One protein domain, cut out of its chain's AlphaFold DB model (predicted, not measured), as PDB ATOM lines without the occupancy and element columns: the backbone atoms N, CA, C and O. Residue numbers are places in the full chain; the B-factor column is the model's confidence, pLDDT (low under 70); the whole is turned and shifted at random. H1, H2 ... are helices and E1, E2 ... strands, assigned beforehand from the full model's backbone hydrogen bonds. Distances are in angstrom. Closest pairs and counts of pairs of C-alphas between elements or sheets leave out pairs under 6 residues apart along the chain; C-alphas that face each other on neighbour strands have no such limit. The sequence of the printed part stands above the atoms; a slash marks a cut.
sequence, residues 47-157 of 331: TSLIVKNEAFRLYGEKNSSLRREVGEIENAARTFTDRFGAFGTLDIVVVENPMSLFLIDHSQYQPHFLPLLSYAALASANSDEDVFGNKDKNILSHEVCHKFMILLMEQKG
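Overview. This is residues 47 to 157 of the 331 residues of an uncharacterized protein of Alteromonas sp. V450 (UniProt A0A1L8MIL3). A small twisted sheet of four strands has two long helices, H1 and H4, packed on one face, while the short helix H2 covers part of the opposite face. H3 and the wide loop of residues 126 to 138 lie at one end of the longest axis, and the last turns of H4 make the other end. The printed part has 111 residues with four named helices and four named strands, in the order E1, E2, H1, E3, H2, E4, H3, H4; the sheet runs E1, E2, E3, E4 and is mixed, E1 antiparallel to E2 and the rest parallel. The class is mixed, helices and strands. The whole is compact, with a radius of gyration of the C-alphas of 14.1 A and spans of 45 by 31 by 19 A.

Arrangement. E1, residues 47 to 52, and E2, residues 56 to 61, form a hairpin, antiparallel at 147 degrees, with N 48 and O 60 at 2.8 A and N 58 and O 51 at 2.9 A, within hydrogen-bond range. H1, residues 67 to 84, is on the sheet at a height of 10.9 A; it lies over E2, and only just over E3, residues 90 to 95, with 3 C-alphas falling on it. H1 runs along the strands, at 20 degrees to E2 on the local plane. E2 and E3 are parallel neighbours at 17 degrees, with N 59 and O 92 at 2.8 A. E2, H1 and E3 form a strand-helix-strand unit, two parallel neighbour strands with a helix between, and its crossover is left-handed. H2, residues 98 to 103, is on the opposite face from H1, over E3 at a height of 8.3 A, slantwise to the strands at 37 degrees on the local plane. E4, residues 114 to 117, is parallel to E3 at 22 degrees, with N 116 and O 93 at 2.8 A; the unit E3, H2, E4 has a right-handed crossover. H3, residues 119 to 125, only grazes the sheet with its residues 119 to 123. H4, residues 139 to 155, is on the same face as H1, over E4 at a height of 7.4 A, along the strands at 1 degree on the local plane. H1 and H4 touch, closest at the C-alphas of Ala 76 and Ser 141, 5.3 A apart, and run the same way at a steep tilt of 42 degrees. H2 and H4 are apart. In H1, H3 and H4 each O i to N i+4 pair is within hydrogen-bond range; in H2 0 of 2 are, beside 3 of 3 O i to N i+3 pairs.

Along the chain. E1 begins at C-alpha 47, at (-17.408, 27.777, -25.574), and is 13.8 A long from first to last C-alpha. E2 measures 17.0 A, and H1, which begins at C-alpha 67, at (-25.300, 20.433, -37.204), measures 25.5 A. E3 measures 16.3 A, H2 9.6 A, E4 10.1 A and H3 9.9 A. H4 measures 24.8 A and ends at C-alpha 155, at (3.915, 16.851, -39.443).

Size, cuts and confidence. The two C-alphas farthest apart are those of Asp 128 and Gly 157, 45.5 A. The printed part has no cut. The link from H3 to H4, residues 126 to 138, is long, and that from H2 to E4 is short; the others are tight. The sheet is only just strongly twisted, with C-alphas up to 4.2 A off its best plane. The mean pLDDT of the printed part is 83.9; residues 121 to 137 are under 70.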
ATOM      1  N   THR A  47     -17.096  28.816 -24.593       90.75
ATOM      2  CA  THR A  47     -17.408  27.777 -25.574       90.75
ATOM      3  C   THR A  47     -17.392  26.409 -24.905       90.75
ATOM      4  O   THR A  47     -16.651  26.184 -23.950       90.75
ATOM      5  N   SER A  48     -18.170  25.474 -25.432       93.06
ATOM      6  CA  SER A  48     -18.207  24.084 -24.986       93.06
ATOM      7  C   SER A  48     -17.897  23.147 -26.144       93.06
ATOM      8  O   SER A  48     -18.212  23.456 -27.290       93.06
ATOM      9  N   LEU A  49     -17.267  22.010 -25.849       94.88
ATOM     10  CA  LEU A  49     -16.999  20.975 -26.843       94.88
ATOM     11  C   LEU A  49     -18.326  20.375 -27.330       94.88
ATOM     12  O   LEU A  49     -19.060  19.780 -26.545       94.88
ATOM     13  N   ILE A  50     -18.604  20.519 -28.624       94.38
ATOM     14  CA  ILE A  50     -19.819  20.029 -29.285       94.38
ATOM     15  C   ILE A  50     -19.563  18.665 -29.930       94.38
ATOM     16  O   ILE A  50     -20.339  17.733 -29.739       94.38
ATOM     17  N   VAL A  51     -18.458  18.536 -30.673       95.50
ATOM     18  CA  VAL A  51     -18.060  17.296 -31.357       95.50
ATOM     19  C   VAL A  51     -16.570  17.055 -31.165       95.50
ATOM     20  O   VAL A  51     -15.769  17.985 -31.214       95.50
ATOM     21  N   LYS A  52     -16.194  15.789 -30.977       96.38
ATOM     22  CA  LYS A  52     -14.804  15.334 -30.973       96.38
ATOM     23  C   LYS A  52     -14.678  14.085 -31.832       96.38
ATOM     24  O   LYS A  52     -15.351  13.094 -31.565       96.38
ATOM     25  N   ASN A  53     -13.768  14.125 -32.793       94.19
ATOM     26  CA  ASN A  53     -13.290  12.950 -33.510       94.19
ATOM     27  C   ASN A  53     -11.753  12.996 -33.613       94.19
ATOM     28  O   ASN A  53     -11.104  13.767 -32.901       94.19
ATOM     29  N   GLU A  54     -11.165  12.118 -34.426       94.62
ATOM     30  CA  GLU A  54      -9.708  12.041 -34.590       94.62
ATOM     31  C   GLU A  54      -9.135  13.260 -35.333       94.62
ATOM     32  O   GLU A  54      -8.082  13.775 -34.952       94.62
ATOM     33  N   ALA A  55      -9.854  13.759 -36.342       95.62
ATOM     34  CA  ALA A  55      -9.417  14.856 -37.203       95.62
ATOM     35  C   ALA A  55      -9.655  16.248 -36.596       95.62
ATOM     36  O   ALA A  55      -8.896  17.177 -36.865       95.62
ATOM     37  N   PHE A  56     -10.698  16.427 -35.781       96.69
ATOM     38  CA  PHE A  56     -11.046  17.729 -35.224       96.69
ATOM     39  C   PHE A  56     -11.819  17.686 -33.899       96.69
ATOM     40  O   PHE A  56     -12.439  16.691 -33.503       96.69
ATOM     41  N   ARG A  57     -11.815  18.838 -33.222       97.38
ATOM     42  CA  ARG A  57     -12.662  19.161 -32.070       97.38
ATOM     43  C   ARG A  57     -13.416  20.446 -32.369       97.38
ATOM     44  O   ARG A  57     -12.796  21.473 -32.612       97.38
ATOM     45  N   LEU A  58     -14.742  20.388 -32.355       95.75
ATOM     46  CA  LEU A  58     -15.598  21.542 -32.607       95.75
ATOM     47  C   LEU A  58     -16.134  22.090 -31.289       95.75
ATOM     48  O   LEU A  58     -16.789  21.367 -30.537       95.75
ATOM     49  N   TYR A  59     -15.895  23.372 -31.049       95.31
ATOM     50  CA  TYR A  59     -16.366  24.126 -29.899       95.31
ATOM     51  C   TYR A  59     -17.417  25.144 -30.345       95.31
ATOM     52  O   TYR A  59     -17.283  25.750 -31.405       95.31
ATOM     53  N   GLY A  60     -18.455  25.327 -29.533       93.12
ATOM     54  CA  GLY A  60     -19.572  26.226 -29.820       93.12
ATOM     55  C   GLY A  60     -20.137  26.882 -28.567       93.12
ATOM     56  O   GLY A  60     -19.877  26.432 -27.444       93.12
ATOM     57  N   GLU A  61     -20.913  27.947 -28.749       89.12
ATOM     58  CA  GLU A  61     -21.658  28.587 -27.662       89.12
ATOM     59  C   GLU A  61     -22.715  27.639 -27.073       89.12
ATOM     60  O   GLU A  61     -23.216  26.711 -27.713       89.12
ATOM     61  N   LYS A  62     -23.081  27.862 -25.809       79.75
ATOM     62  CA  LYS A  62     -24.097  27.046 -25.141       79.75
ATOM     63  C   LYS A  62     -25.418  27.145 -25.918       79.75
ATOM     64  O   LYS A  62     -25.986  28.225 -26.034       79.75
ATOM     65  N   ASN A  63     -25.925  25.999 -26.383       77.69
ATOM     66  CA  ASN A  63     -27.132  25.835 -27.213       77.69
ATOM     67  C   ASN A  63     -26.982  26.112 -28.726       77.69
ATOM     68  O   ASN A  63     -27.993  26.054 -29.428       77.69
ATOM     69  N   SER A  64     -25.777  26.348 -29.259       79.81
ATOM     70  CA  SER A  64     -25.577  26.467 -30.713       79.81
ATOM     71  C   SER A  64     -25.915  25.152 -31.430       79.81
ATOM     72  O   SER A  64     -25.380  24.093 -31.083       79.81
ATOM     73  N   SER A  65     -26.773  25.193 -32.452       79.00
ATOM     74  CA  SER A  65     -27.087  24.025 -33.287       79.00
ATOM     75  C   SER A  65     -26.134  23.954 -34.482       79.00
ATOM     76  O   SER A  65     -26.530  24.217 -35.615       79.00
ATOM     77  N   LEU A  66     -24.895  23.519 -34.248       86.88
ATOM     78  CA  LEU A  66     -23.833  23.447 -35.266       86.88
ATOM     79  C   LEU A  66     -23.933  22.231 -36.209       86.88
ATOM     80  O   LEU A  66     -22.928  21.714 -36.691       86.88
ATOM     81  N   ARG A  67     -25.135  21.687 -36.439       87.94
ATOM     82  CA  ARG A  67     -25.300  20.433 -37.204       87.94
ATOM     83  C   ARG A  67     -24.789  20.548 -38.637       87.94
ATOM     84  O   ARG A  67     -24.259  19.579 -39.173       87.94
ATOM     85  N   ARG A  68     -24.990  21.710 -39.259       86.69
ATOM     86  CA  ARG A  68     -24.551  21.963 -40.631       86.69
ATOM     87  C   ARG A  68     -23.028  22.048 -40.692       86.69
ATOM     88  O   ARG A  68     -22.423  21.383 -41.524       86.69
ATOM     89  N   GLU A  69     -22.436  22.819 -39.789       89.12
ATOM     90  CA  GLU A  69     -20.996  23.009 -39.654       89.12
ATOM     91  C   GLU A  69     -20.294  21.669 -39.422       89.12
ATOM     92  O   GLU A  69     -19.329  21.364 -40.114       89.12
ATOM     93  N   VAL A  70     -20.827  20.823 -38.532       92.69
ATOM     94  CA  VAL A  70     -20.302  19.468 -38.293       92.69
ATOM     95  C   VAL A  70     -20.236  18.660 -39.589       92.69
ATOM     96  O   VAL A  70     -19.174  18.139 -39.915       92.69
ATOM     97  N   GLY A  71     -21.330  18.586 -40.354       92.50
ATOM     98  CA  GLY A  71     -21.353  17.812 -41.600       92.50
ATOM     99  C   GLY A  71     -20.399  18.354 -42.673       92.50
ATOM    100  O   GLY A  71     -19.772  17.575 -43.393       92.50
ATOM    101  N   GLU A  72     -20.256  19.680 -42.769       91.44
ATOM    102  CA  GLU A  72     -19.309  20.321 -43.691       91.44
ATOM    103  C   GLU A  72     -17.847  20.024 -43.306       91.44
ATOM    104  O   GLU A  72     -17.053  19.658 -44.179       91.44
ATOM    105  N   ILE A  73     -17.503  20.099 -42.013       94.31
ATOM    106  CA  ILE A  73     -16.158  19.792 -41.494       94.31
ATOM    107  C   ILE A  73     -15.839  18.298 -41.645       94.31
ATOM    108  O   ILE A  73     -14.734  17.948 -42.053       94.31
ATOM    109  N   GLU A  74     -16.783  17.398 -41.360       95.94
ATOM    110  CA  GLU A  74     -16.589  15.952 -41.548       95.94
ATOM    111  C   GLU A  74     -16.318  15.598 -43.012       95.94
ATOM    112  O   GLU A  74     -15.429  14.793 -43.307       95.94
ATOM    113  N   ASN A  75     -17.056  16.213 -43.942       95.38
ATOM    114  CA  ASN A  75     -16.800  16.025 -45.362       95.38
ATOM    115  C   ASN A  75     -15.423  16.568 -45.761       95.38
ATOM    116  O   ASN A  75     -14.684  15.865 -46.445       95.38
ATOM    117  N   ALA A  76     -15.063  17.767 -45.292       95.94
ATOM    118  CA  ALA A  76     -13.755  18.367 -45.539       95.94
ATOM    119  C   ALA A  76     -12.616  17.474 -45.019       95.94
ATOM    120  O   ALA A  76     -11.686  17.177 -45.761       95.94
ATOM    121  N   ALA A  77     -12.721  16.962 -43.789       97.44
ATOM    122  CA  ALA A  77     -11.714  16.089 -43.183       97.44
ATOM    123  C   ALA A  77     -11.519  14.785 -43.967       97.44
ATOM    124  O   ALA A  77     -10.380  14.372 -44.198       97.44
ATOM    125  N   ARG A  78     -12.612  14.153 -44.417       97.75
ATOM    126  CA  ARG A  78     -12.547  12.954 -45.265       97.75
ATOM    127  C   ARG A  78     -11.896  13.264 -46.612       97.75
ATOM    128  O   ARG A  78     -10.903  12.634 -46.953       97.75
ATOM    129  N   THR A  79     -12.409  14.259 -47.338       96.94
ATOM    130  CA  THR A  79     -11.870  14.656 -48.648       96.94
ATOM    131  C   THR A  79     -10.390  15.020 -48.563       96.94
ATOM    132  O   THR A  79      -9.603  14.590 -49.403       96.94
ATOM    133  N   PHE A  80      -9.998  15.761 -47.527       97.94
ATOM    134  CA  PHE A  80      -8.609  16.134 -47.304       97.94
ATOM    135  C   PHE A  80      -7.732  14.905 -47.030       97.94
ATOM    136  O   PHE A  80      -6.689  14.742 -47.661       97.94
ATOM    137  N   THR A  81      -8.169  14.008 -46.139       97.75
ATOM    138  CA  THR A  81      -7.424  12.782 -45.803       97.75
ATOM    139  C   THR A  81      -7.220  11.895 -47.028       97.75
ATOM    140  O   THR A  81      -6.107  11.428 -47.285       97.75
ATOM    141  N   ASP A  82      -8.280  11.694 -47.810       97.00
ATOM    142  CA  ASP A  82      -8.247  10.856 -49.005       97.00
ATOM    143  C   ASP A  82      -7.286  11.430 -50.053       97.00
ATOM    144  O   ASP A  82      -6.509  10.678 -50.650       97.00
ATOM    145  N   ARG A  83      -7.288  12.759 -50.238       96.88
ATOM    146  CA  ARG A  83      -6.530  13.438 -51.299       96.88
ATOM    147  C   ARG A  83      -5.084  13.769 -50.924       96.88
ATOM    148  O   ARG A  83      -4.193  13.496 -51.722       96.88
ATOM    149  N   PHE A  84      -4.835  14.308 -49.733       98.00
ATOM    150  CA  PHE A  84      -3.520  14.830 -49.320       98.00
ATOM    151  C   PHE A  84      -2.813  13.937 -48.297       98.00
ATOM    152  O   PHE A  84      -1.585  13.869 -48.282       98.00
ATOM    153  N   GLY A  85      -3.575  13.196 -47.492       96.94
ATOM    154  CA  GLY A  85      -3.057  12.313 -46.448       96.94
ATOM    155  C   GLY A  85      -3.516  12.705 -45.044       96.94
ATOM    156  O   GLY A  85      -4.187  13.715 -44.841       96.94
ATOM    157  N   ALA A  86      -3.168  11.863 -44.070       96.56
ATOM    158  CA  ALA A  86      -3.527  12.075 -42.673       96.56
ATOM    159  C   ALA A  86      -2.799  13.290 -42.082       96.56
ATOM    160  O   ALA A  86      -1.621  13.506 -42.358       96.56
ATOM    161  N   PHE A  87      -3.507  14.036 -41.241       95.75
ATOM    162  CA  PHE A  87      -3.043  15.250 -40.577       95.75
ATOM    163  C   PHE A  87      -3.314  15.169 -39.064       95.75
ATOM    164  O   PHE A  87      -3.796  14.157 -38.549       95.75
ATOM    165  N   GLY A  88      -2.943  16.213 -38.320       94.06
ATOM    166  CA  GLY A  88      -3.174  16.298 -36.872       94.06
ATOM    167  C   GLY A  88      -4.633  16.572 -36.499       94.06
ATOM    168  O   GLY A  88      -5.498  16.697 -37.352       94.06
ATOM    169  N   THR A  89      -4.923  16.716 -35.207       96.62
ATOM    170  CA  THR A  89      -6.258  17.158 -34.772       96.62
ATOM    171  C   THR A  89      -6.351  18.685 -34.796       96.62
ATOM    172  O   THR A  89      -5.547  19.346 -34.140       96.62
ATOM    173  N   LEU A  90      -7.360  19.240 -35.474       95.62
ATOM    174  CA  LEU A  90      -7.658  20.678 -35.481       95.62
ATOM    175  C   LEU A  90      -8.728  21.043 -34.444       95.62
ATOM    176  O   LEU A  90      -9.812  20.463 -34.435       95.62
ATOM    177  N   ASP A  91      -8.474  22.058 -33.623       95.12
ATOM    178  CA  ASP A  91      -9.531  22.678 -32.822       95.12
ATOM    179  C   ASP A  91     -10.239  23.766 -33.660       95.12
ATOM    180  O   ASP A  91      -9.598  24.609 -34.288       95.12
ATOM    181  N   ILE A  92     -11.571  23.746 -33.697       92.88
ATOM    182  CA  ILE A  92     -12.416  24.673 -34.464       92.88
ATOM    183  C   ILE A  92     -13.403  25.309 -33.494       92.88
ATOM    184  O   ILE A  92     -14.091  24.599 -32.762       92.88
ATOM    185  N   VAL A  93     -13.491  26.634 -33.482       90.94
ATOM    186  CA  VAL A  93     -14.345  27.393 -32.566       90.94
ATOM    187  C   VAL A  93     -15.363  28.178 -33.379       90.94
ATOM    188  O   VAL A  93     -14.998  29.116 -34.081       90.94
ATOM    189  N   VAL A  94     -16.637  27.805 -33.286       88.75
ATOM    190  CA  VAL A  94     -17.742  28.496 -33.960       88.75
ATOM    191  C   VAL A  94     -18.505  29.340 -32.950       88.75
ATOM    192  O   VAL A  94     -18.956  28.832 -31.923       88.75
ATOM    193  N   VAL A  95     -18.687  30.621 -33.248       85.50
ATOM    194  CA  VAL A  95     -19.433  31.551 -32.390       85.50
ATOM    195  C   VAL A  95     -20.643  32.129 -33.116       85.50
ATOM    196  O   VAL A  95     -20.628  32.296 -34.333       85.50
ATOM    197  N   GLU A  96     -21.700  32.445 -32.374       82.38
ATOM    198  CA  GLU A  96     -22.961  32.952 -32.940       82.38
ATOM    199  C   GLU A  96     -22.970  34.488 -33.033       82.38
ATOM    200  O   GLU A  96     -23.812  35.086 -33.701       82.38
ATOM    201  N   ASN A  97     -22.026  35.153 -32.363       75.94
ATOM    202  CA  ASN A  97     -21.881  36.604 -32.371       75.94
ATOM    203  C   ASN A  97     -20.437  36.980 -32.715       75.94
ATOM    204  O   ASN A  97     -19.515  36.508 -32.053       75.94
ATOM    205  N   PRO A  98     -20.184  37.871 -33.682       73.56
ATOM    206  CA  PRO A  98     -18.804  38.197 -34.014       73.56
ATOM    207  C   PRO A  98     -18.040  38.953 -32.924       73.56
ATOM    208  O   PRO A  98     -16.814  38.904 -32.909       73.56
ATOM    209  N   MET A  99     -18.717  39.577 -31.954       72.81
ATOM    210  CA  MET A  99     -18.043  40.098 -30.758       72.81
ATOM    211  C   MET A  99     -17.410  38.986 -29.917       72.81
ATOM    212  O   MET A  99     -16.371  39.212 -29.297       72.81
ATOM    213  N   SER A 100     -17.989  37.783 -29.931       78.94
ATOM    214  CA  SER A 100     -17.455  36.615 -29.235       78.94
ATOM    215  C   SER A 100     -16.071  36.212 -29.747       78.94
ATOM    216  O   SER A 100     -15.277  35.702 -28.965       78.94
ATOM    217  N   LEU A 101     -15.731  36.495 -31.014       74.31
ATOM    218  CA  LEU A 101     -14.412  36.177 -31.583       74.31
ATOM    219  C   LEU A 101     -13.262  36.835 -30.806       74.31
ATOM    220  O   LEU A 101     -12.194  36.247 -30.679       74.31
ATOM    221  N   PHE A 102     -13.482  38.032 -30.254       74.56
ATOM    222  CA  PHE A 102     -12.478  38.763 -29.469       74.56
ATOM    223  C   PHE A 102     -12.375  38.292 -28.017       74.56
ATOM    224  O   PHE A 102     -11.454  38.690 -27.305       74.56
ATOM    225  N   LEU A 103     -13.337  37.487 -27.566       81.00
ATOM    226  CA  LEU A 103     -13.418  36.974 -26.201       81.00
ATOM    227  C   LEU A 103     -12.919  35.529 -26.094       81.00
ATOM    228  O   LEU A 103     -12.895  34.978 -24.994       81.00
ATOM    229  N   ILE A 104     -12.522  34.916 -27.213       80.06
ATOM    230  CA  ILE A 104     -11.958  33.569 -27.240       80.06
ATOM    231  C   ILE A 104     -10.642  33.565 -26.458       80.06
ATOM    232  O   ILE A 104      -9.693  34.271 -26.791       80.06
ATOM    233  N   ASP A 105     -10.563  32.729 -25.427       85.19
ATOM    234  CA  ASP A 105      -9.317  32.472 -24.714       85.19
ATOM    235  C   ASP A 105      -8.460  31.486 -25.516       85.19
ATOM    236  O   ASP A 105      -8.625  30.268 -25.439       85.19
ATOM    237  N   HIS A 106      -7.522  32.031 -26.291       84.31
ATOM    238  CA  HIS A 106      -6.628  31.265 -27.161       84.31
ATOM    239  C   HIS A 106      -5.806  30.198 -26.412       84.31
ATOM    240  O   HIS A 106      -5.339  29.254 -27.044       84.31
ATOM    241  N   SER A 107      -5.620  30.318 -25.090       85.69
ATOM    242  CA  SER A 107      -4.843  29.349 -24.304       85.69
ATOM    243  C   SER A 107      -5.542  27.995 -24.121       85.69
ATOM    244  O   SER A 107      -4.905  27.029 -23.698       85.69
ATOM    245  N   GLN A 108      -6.832  27.904 -24.459       89.06
ATOM    246  CA  GLN A 108      -7.649  26.701 -24.276       89.06
ATOM    247  C   GLN A 108      -7.583  25.714 -25.449       89.06
ATOM    248  O   GLN A 108      -8.078  24.592 -25.319       89.06
ATOM    249  N   TYR A 109      -6.982  26.104 -26.575       89.50
ATOM    250  CA  TYR A 109      -7.024  25.344 -27.826       89.50
ATOM    251  C   TYR A 109      -5.626  24.970 -28.324       89.50
ATOM    252  O   TYR A 109      -4.615  25.549 -27.924       89.50
ATOM    253  N   GLN A 110      -5.568  23.984 -29.217       87.25
ATOM    254  CA  GLN A 110      -4.345  23.630 -29.933       87.25
ATOM    255  C   GLN A 110      -3.813  24.814 -30.762       87.25
ATOM    256  O   GLN A 110      -4.588  25.671 -31.207       87.25
ATOM    257  N   PRO A 111      -2.495  24.846 -31.039       83.81
ATOM    258  CA  PRO A 111      -1.945  25.723 -32.064       83.81
ATOM    259  C   PRO A 111      -2.726  25.604 -33.381       83.81
ATOM    260  O   PRO A 111      -3.223  24.536 -33.730       83.81
ATOM    261  N   HIS A 112      -2.833  26.715 -34.112       84.88
ATOM    262  CA  HIS A 112      -3.544  26.814 -35.396       84.88
ATOM    263  C   HIS A 112      -5.063  26.590 -35.358       84.88
ATOM    264  O   HIS A 112      -5.654  26.418 -36.426       84.88
ATOM    265  N   PHE A 113      -5.708  26.656 -34.184       86.06
ATOM    266  CA  PHE A 113      -7.168  26.579 -34.108       86.06
ATOM    267  C   PHE A 113      -7.858  27.613 -35.017       86.06
ATOM    268  O   PHE A 113      -7.319  28.693 -35.289       86.06
ATOM    269  N   LEU A 114      -9.061  27.276 -35.485       84.06
ATOM    270  CA  LEU A 114      -9.841  28.119 -36.391       84.06
ATOM    271  C   LEU A 114     -11.031  28.756 -35.665       84.06
ATOM    272  O   LEU A 114     -12.012  28.054 -35.412       84.06
ATOM    273  N   PRO A 115     -10.991  30.060 -35.347       80.50
ATOM    274  CA  PRO A 115     -12.180  30.790 -34.931       80.50
ATOM    275  C   PRO A 115     -13.011  31.194 -36.157       80.50
ATOM    276  O   PRO A 115     -12.476  31.780 -37.095       80.50
ATOM    277  N   LEU A 116     -14.319  30.926 -36.141       82.06
ATOM    278  CA  LEU A 116     -15.243  31.423 -37.158       82.06
ATOM    279  C   LEU A 116     -16.623  31.779 -36.604       82.06
ATOM    280  O   LEU A 116     -17.007  31.383 -35.505       82.06
ATOM    281  N   LEU A 117     -17.388  32.498 -37.418       74.69
ATOM    282  CA  LEU A 117     -18.809  32.705 -37.192       74.69
ATOM    283  C   LEU A 117     -19.646  31.512 -37.642       74.69
ATOM    284  O   LEU A 117     -19.362  30.909 -38.672       74.69
ATOM    285  N   SER A 118     -20.732  31.231 -36.927       76.12
ATOM    286  CA  SER A 118     -21.736  30.274 -37.386       76.12
ATOM    287  C   SER A 118     -22.389  30.752 -38.682       76.12
ATOM    288  O   SER A 118     -22.453  31.951 -38.981       76.12
ATOM    289  N   TYR A 119     -22.961  29.818 -39.443       73.06
ATOM    290  CA  TYR A 119     -23.748  30.203 -40.610       73.06
ATOM    291  C   TYR A 119     -24.982  31.026 -40.241       73.06
ATOM    292  O   TYR A 119     -25.402  31.862 -41.035       73.06
ATOM    293  N   ALA A 120     -25.560  30.808 -39.057       70.94
ATOM    294  CA  ALA A 120     -26.684  31.600 -38.573       70.94
ATOM    295  C   ALA A 120     -26.265  33.052 -38.295       70.94
ATOM    296  O   ALA A 120     -26.962  33.979 -38.709       70.94
ATOM    297  N   ALA A 121     -25.098  33.250 -37.678       69.12
ATOM    298  CA  ALA A 121     -24.514  34.561 -37.424       69.12
ATOM    299  C   ALA A 121     -24.226  35.299 -38.732       69.12
ATOM    300  O   ALA A 121     -24.649  36.444 -38.900       69.12
ATOM    301  N   LEU A 122     -23.576  34.613 -39.679       68.75
ATOM    302  CA  LEU A 122     -23.320  35.137 -41.018       68.75
ATOM    303  C   LEU A 122     -24.634  35.541 -41.690       68.75
ATOM    304  O   LEU A 122     -24.799  36.711 -42.023       68.75
ATOM    305  N   ALA A 123     -25.605  34.627 -41.781       66.25
ATOM    306  CA  ALA A 123     -26.908  34.888 -42.389       66.25
ATOM    307  C   ALA A 123     -27.640  36.082 -41.757       66.25
ATOM    308  O   ALA A 123     -28.226  36.882 -42.475       66.25
ATOM    309  N   SER A 124     -27.578  36.234 -40.431       63.97
ATOM    310  CA  SER A 124     -28.231  37.343 -39.723       63.97
ATOM    311  C   SER A 124     -27.587  38.712 -39.976       63.97
ATOM    312  O   SER A 124     -28.266  39.734 -39.880       63.97
ATOM    313  N   ALA A 125     -26.290  38.747 -40.297       58.50
ATOM    314  CA  ALA A 125     -25.547  39.984 -40.522       58.50
ATOM    315  C   ALA A 125     -25.831  40.606 -41.899       58.50
ATOM    316  O   ALA A 125     -25.797  41.829 -42.035       58.50
ATOM    317  N   ASN A 126     -26.158  39.789 -42.904       53.81
ATOM    318  CA  ASN A 126     -26.577  40.288 -44.209       53.81
ATOM    319  C   ASN A 126     -28.107  40.298 -44.248       53.81
ATOM    320  O   ASN A 126     -28.736  39.269 -44.452       53.81
ATOM    321  N   SER A 127     -28.700  41.479 -44.070       48.00
ATOM    322  CA  SER A 127     -30.147  41.756 -43.999       48.00
ATOM    323  C   SER A 127     -31.002  41.319 -45.207       48.00
ATOM    324  O   SER A 127     -32.174  41.679 -45.278       48.00
ATOM    325  N   ASP A 128     -30.434  40.583 -46.159       49.53
ATOM    326  CA  ASP A 128     -31.127  39.965 -47.281       49.53
ATOM    327  C   ASP A 128     -31.241  38.454 -47.025       49.53
ATOM    328  O   ASP A 128     -30.306  37.690 -47.284       49.53
ATOM    329  N   GLU A 129     -32.418  38.020 -46.566       44.41
ATOM    330  CA  GLU A 129     -32.756  36.611 -46.285       44.41
ATOM    331  C   GLU A 129     -32.545  35.663 -47.493       44.41
ATOM    332  O   GLU A 129     -32.486  34.449 -47.312       44.41
ATOM    333  N   ASP A 130     -32.366  36.202 -48.707       43.25
ATOM    334  CA  ASP A 130     -32.155  35.458 -49.960       43.25
ATOM    335  C   ASP A 130     -30.713  35.538 -50.528       43.25
ATOM    336  O   ASP A 130     -30.394  34.839 -51.495       43.25
ATOM    337  N   VAL A 131     -29.812  36.367 -49.969       44.16
ATOM    338  CA  VAL A 131     -28.493  36.660 -50.592       44.16
ATOM    339  C   VAL A 131     -27.336  35.820 -50.043       44.16
ATOM    340  O   VAL A 131     -26.407  35.547 -50.801       44.16
ATOM    341  N   PHE A 132     -27.451  35.227 -48.847       43.81
ATOM    342  CA  PHE A 132     -26.606  34.082 -48.434       43.81
ATOM    343  C   PHE A 132     -26.980  32.771 -49.177       43.81
ATOM    344  O   PHE A 132     -26.826  31.643 -48.692       43.81
ATOM    345  N   GLY A 133     -27.543  32.903 -50.380       42.59
ATOM    346  CA  GLY A 133     -28.017  31.823 -51.225       42.59
ATOM    347  C   GLY A 133     -26.866  31.114 -51.925       42.59
ATOM    348  O   GLY A 133     -26.231  31.692 -52.795       42.59
ATOM    349  N   ASN A 134     -26.646  29.836 -51.596       48.09
ATOM    350  CA  ASN A 134     -25.732  28.864 -52.236       48.09
ATOM    351  C   ASN A 134     -24.243  29.246 -52.401       48.09
ATOM    352  O   ASN A 134     -23.432  28.329 -52.490       48.09
ATOM    353  N   LYS A 135     -23.877  30.530 -52.454       48.06
ATOM    354  CA  LYS A 135     -22.531  31.044 -52.725       48.06
ATOM    355  C   LYS A 135     -21.619  30.960 -51.503       48.06
ATOM    356  O   LYS A 135     -20.447  30.667 -51.677       48.06
ATOM    357  N   ASP A 136     -22.179  31.100 -50.303       53.41
ATOM    358  CA  ASP A 136     -21.444  31.001 -49.031       53.41
ATOM    359  C   ASP A 136     -21.546  29.616 -48.381       53.41
ATOM    360  O   ASP A 136     -21.050  29.381 -47.280       53.41
ATOM    361  N   LYS A 137     -22.225  28.665 -49.035       62.00
ATOM    362  CA  LYS A 137     -22.152  27.263 -48.617       62.00
ATOM    363  C   LYS A 137     -20.715  26.813 -48.867       62.00
ATOM    364  O   LYS A 137     -20.255  27.001 -49.980       62.00
ATOM    365  N   ASN A 138     -20.047  26.190 -47.897       70.19
ATOM    366  CA  ASN A 138     -18.673  25.657 -47.958       70.19
ATOM    367  C   ASN A 138     -17.507  26.632 -47.727       70.19
ATOM    368  O   ASN A 138     -16.364  26.199 -47.875       70.19
ATOM    369  N   ILE A 139     -17.740  27.881 -47.303       79.38
ATOM    370  CA  ILE A 139     -16.622  28.725 -46.840       79.38
ATOM    371  C   ILE A 139     -15.899  28.056 -45.665       79.38
ATOM    372  O   ILE A 139     -14.679  27.998 -45.629       79.38
ATOM    373  N   LEU A 140     -16.656  27.421 -44.764       84.94
ATOM    374  CA  LEU A 140     -16.094  26.670 -43.647       84.94
ATOM    375  C   LEU A 140     -15.196  25.517 -44.117       84.94
ATOM    376  O   LEU A 140     -14.080  25.391 -43.628       84.94
ATOM    377  N   SER A 141     -15.653  24.688 -45.062       91.00
ATOM    378  CA  SER A 141     -14.841  23.581 -45.593       91.00
ATOM    379  C   SER A 141     -13.552  24.072 -46.258       91.00
ATOM    380  O   SER A 141     -12.514  23.433 -46.098       91.00
ATOM    381  N   HIS A 142     -13.621  25.199 -46.970       91.38
ATOM    382  CA  HIS A 142     -12.475  25.845 -47.606       91.38
ATOM    383  C   HIS A 142     -11.447  26.288 -46.545       91.38
ATOM    384  O   HIS A 142     -10.319  25.795 -46.525       91.38
ATOM    385  N   GLU A 143     -11.872  27.102 -45.572       86.56
ATOM    386  CA  GLU A 143     -11.012  27.616 -44.492       86.56
ATOM    387  C   GLU A 143     -10.419  26.511 -43.605       86.56
ATOM    388  O   GLU A 143      -9.256  26.560 -43.195       86.56
ATOM    389  N   VAL A 144     -11.204  25.474 -43.315       91.88
ATOM    390  CA  VAL A 144     -10.748  24.317 -42.537       91.88
ATOM    391  C   VAL A 144      -9.642  23.558 -43.266       91.88
ATOM    392  O   VAL A 144      -8.679  23.130 -42.627       91.88
ATOM    393  N   CYS A 145      -9.724  23.418 -44.588       95.25
ATOM    394  CA  CYS A 145      -8.713  22.685 -45.341       95.25
ATOM    395  C   CYS A 145      -7.379  23.432 -45.476       95.25
ATOM    396  O   CYS A 145      -6.341  22.770 -45.469       95.25
ATOM    397  N   HIS A 146      -7.361  24.769 -45.428       93.56
ATOM    398  CA  HIS A 146      -6.110  25.511 -45.204       93.56
ATOM    399  C   HIS A 146      -5.450  25.121 -43.877       93.56
ATOM    400  O   HIS A 146      -4.239  24.902 -43.800       93.56
ATOM    401  N   LYS A 147      -6.237  24.987 -42.801       93.38
ATOM    402  CA  LYS A 147      -5.704  24.573 -41.494       93.38
ATOM    403  C   LYS A 147      -5.235  23.122 -41.485       93.38
ATOM    404  O   LYS A 147      -4.193  22.839 -40.900       93.38
ATOM    405  N   PHE A 148      -5.944  22.216 -42.154       96.31
ATOM    406  CA  PHE A 148      -5.473  20.840 -42.323       96.31
ATOM    407  C   PHE A 148      -4.160  20.776 -43.102       96.31
ATOM    408  O   PHE A 148      -3.270  20.028 -42.703       96.31
ATOM    409  N   MET A 149      -3.993  21.609 -44.136       97.38
ATOM    410  CA  MET A 149      -2.726  21.718 -44.858       97.38
ATOM    411  C   MET A 149      -1.598  22.200 -43.950       97.38
ATOM    412  O   MET A 149      -0.530  21.592 -43.947       97.38
ATOM    413  N   ILE A 150      -1.840  23.202 -43.100       94.81
ATOM    414  CA  ILE A 150      -0.843  23.634 -42.111       94.81
ATOM    415  C   ILE A 150      -0.402  22.465 -41.223       94.81
ATOM    416  O   ILE A 150       0.792  22.186 -41.123       94.81
ATOM    417  N   LEU A 151      -1.359  21.748 -40.627       95.69
ATOM    418  CA  LEU A 151      -1.067  20.624 -39.735       95.69
ATOM    419  C   LEU A 151      -0.333  19.484 -40.457       95.69
ATOM    420  O   LEU A 151       0.578  18.886 -39.887       95.69
ATOM    421  N   LEU A 152      -0.717  19.179 -41.699       97.81
ATOM    422  CA  LEU A 152      -0.059  18.166 -42.523       97.81
ATOM    423  C   LEU A 152       1.403  18.540 -42.792       97.81
ATOM    424  O   LEU A 152       2.296  17.722 -42.573       97.81
ATOM    425  N   MET A 153       1.669  19.769 -43.234       97.62
ATOM    426  CA  MET A 153       3.026  20.202 -43.577       97.62
ATOM    427  C   MET A 153       3.943  20.260 -42.352       97.62
ATOM    428  O   MET A 153       5.095  19.828 -42.431       97.62
ATOM    429  N   GLU A 154       3.426  20.681 -41.197       95.31
ATOM    430  CA  GLU A 154       4.179  20.656 -39.939       95.31
ATOM    431  C   GLU A 154       4.537  19.232 -39.507       95.31
ATOM    432  O   GLU A 154       5.673  18.976 -39.100       95.31
ATOM    433  N   GLN A 155       3.620  18.272 -39.666       96.19
ATOM    434  CA  GLN A 155       3.915  16.851 -39.443       96.19
ATOM    435  C   GLN A 155       4.978  16.311 -40.404       96.19
ATOM    436  O   GLN A 155       5.739  15.412 -40.041       96.19
ATOM    437  N   LYS A 156       5.062  16.871 -41.614       96.88
ATOM    438  CA  LYS A 156       6.115  16.577 -42.596       96.88
ATOM    439  C   LYS A 156       7.419  17.339 -42.334       96.88
ATOM    440  O   LYS A 156       8.383  17.165 -43.074       96.88
ATOM    441  N   GLY A 157       7.484  18.137 -41.268       96.12
ATOM    442  CA  GLY A 157       8.678  18.867 -40.846       96.12
ATOM    443  C   GLY A 157       8.840  20.249 -41.482       96.12
ATOM    444  O   GLY A 157       9.854  20.905 -41.233       96.12
TER     445      GLY A 157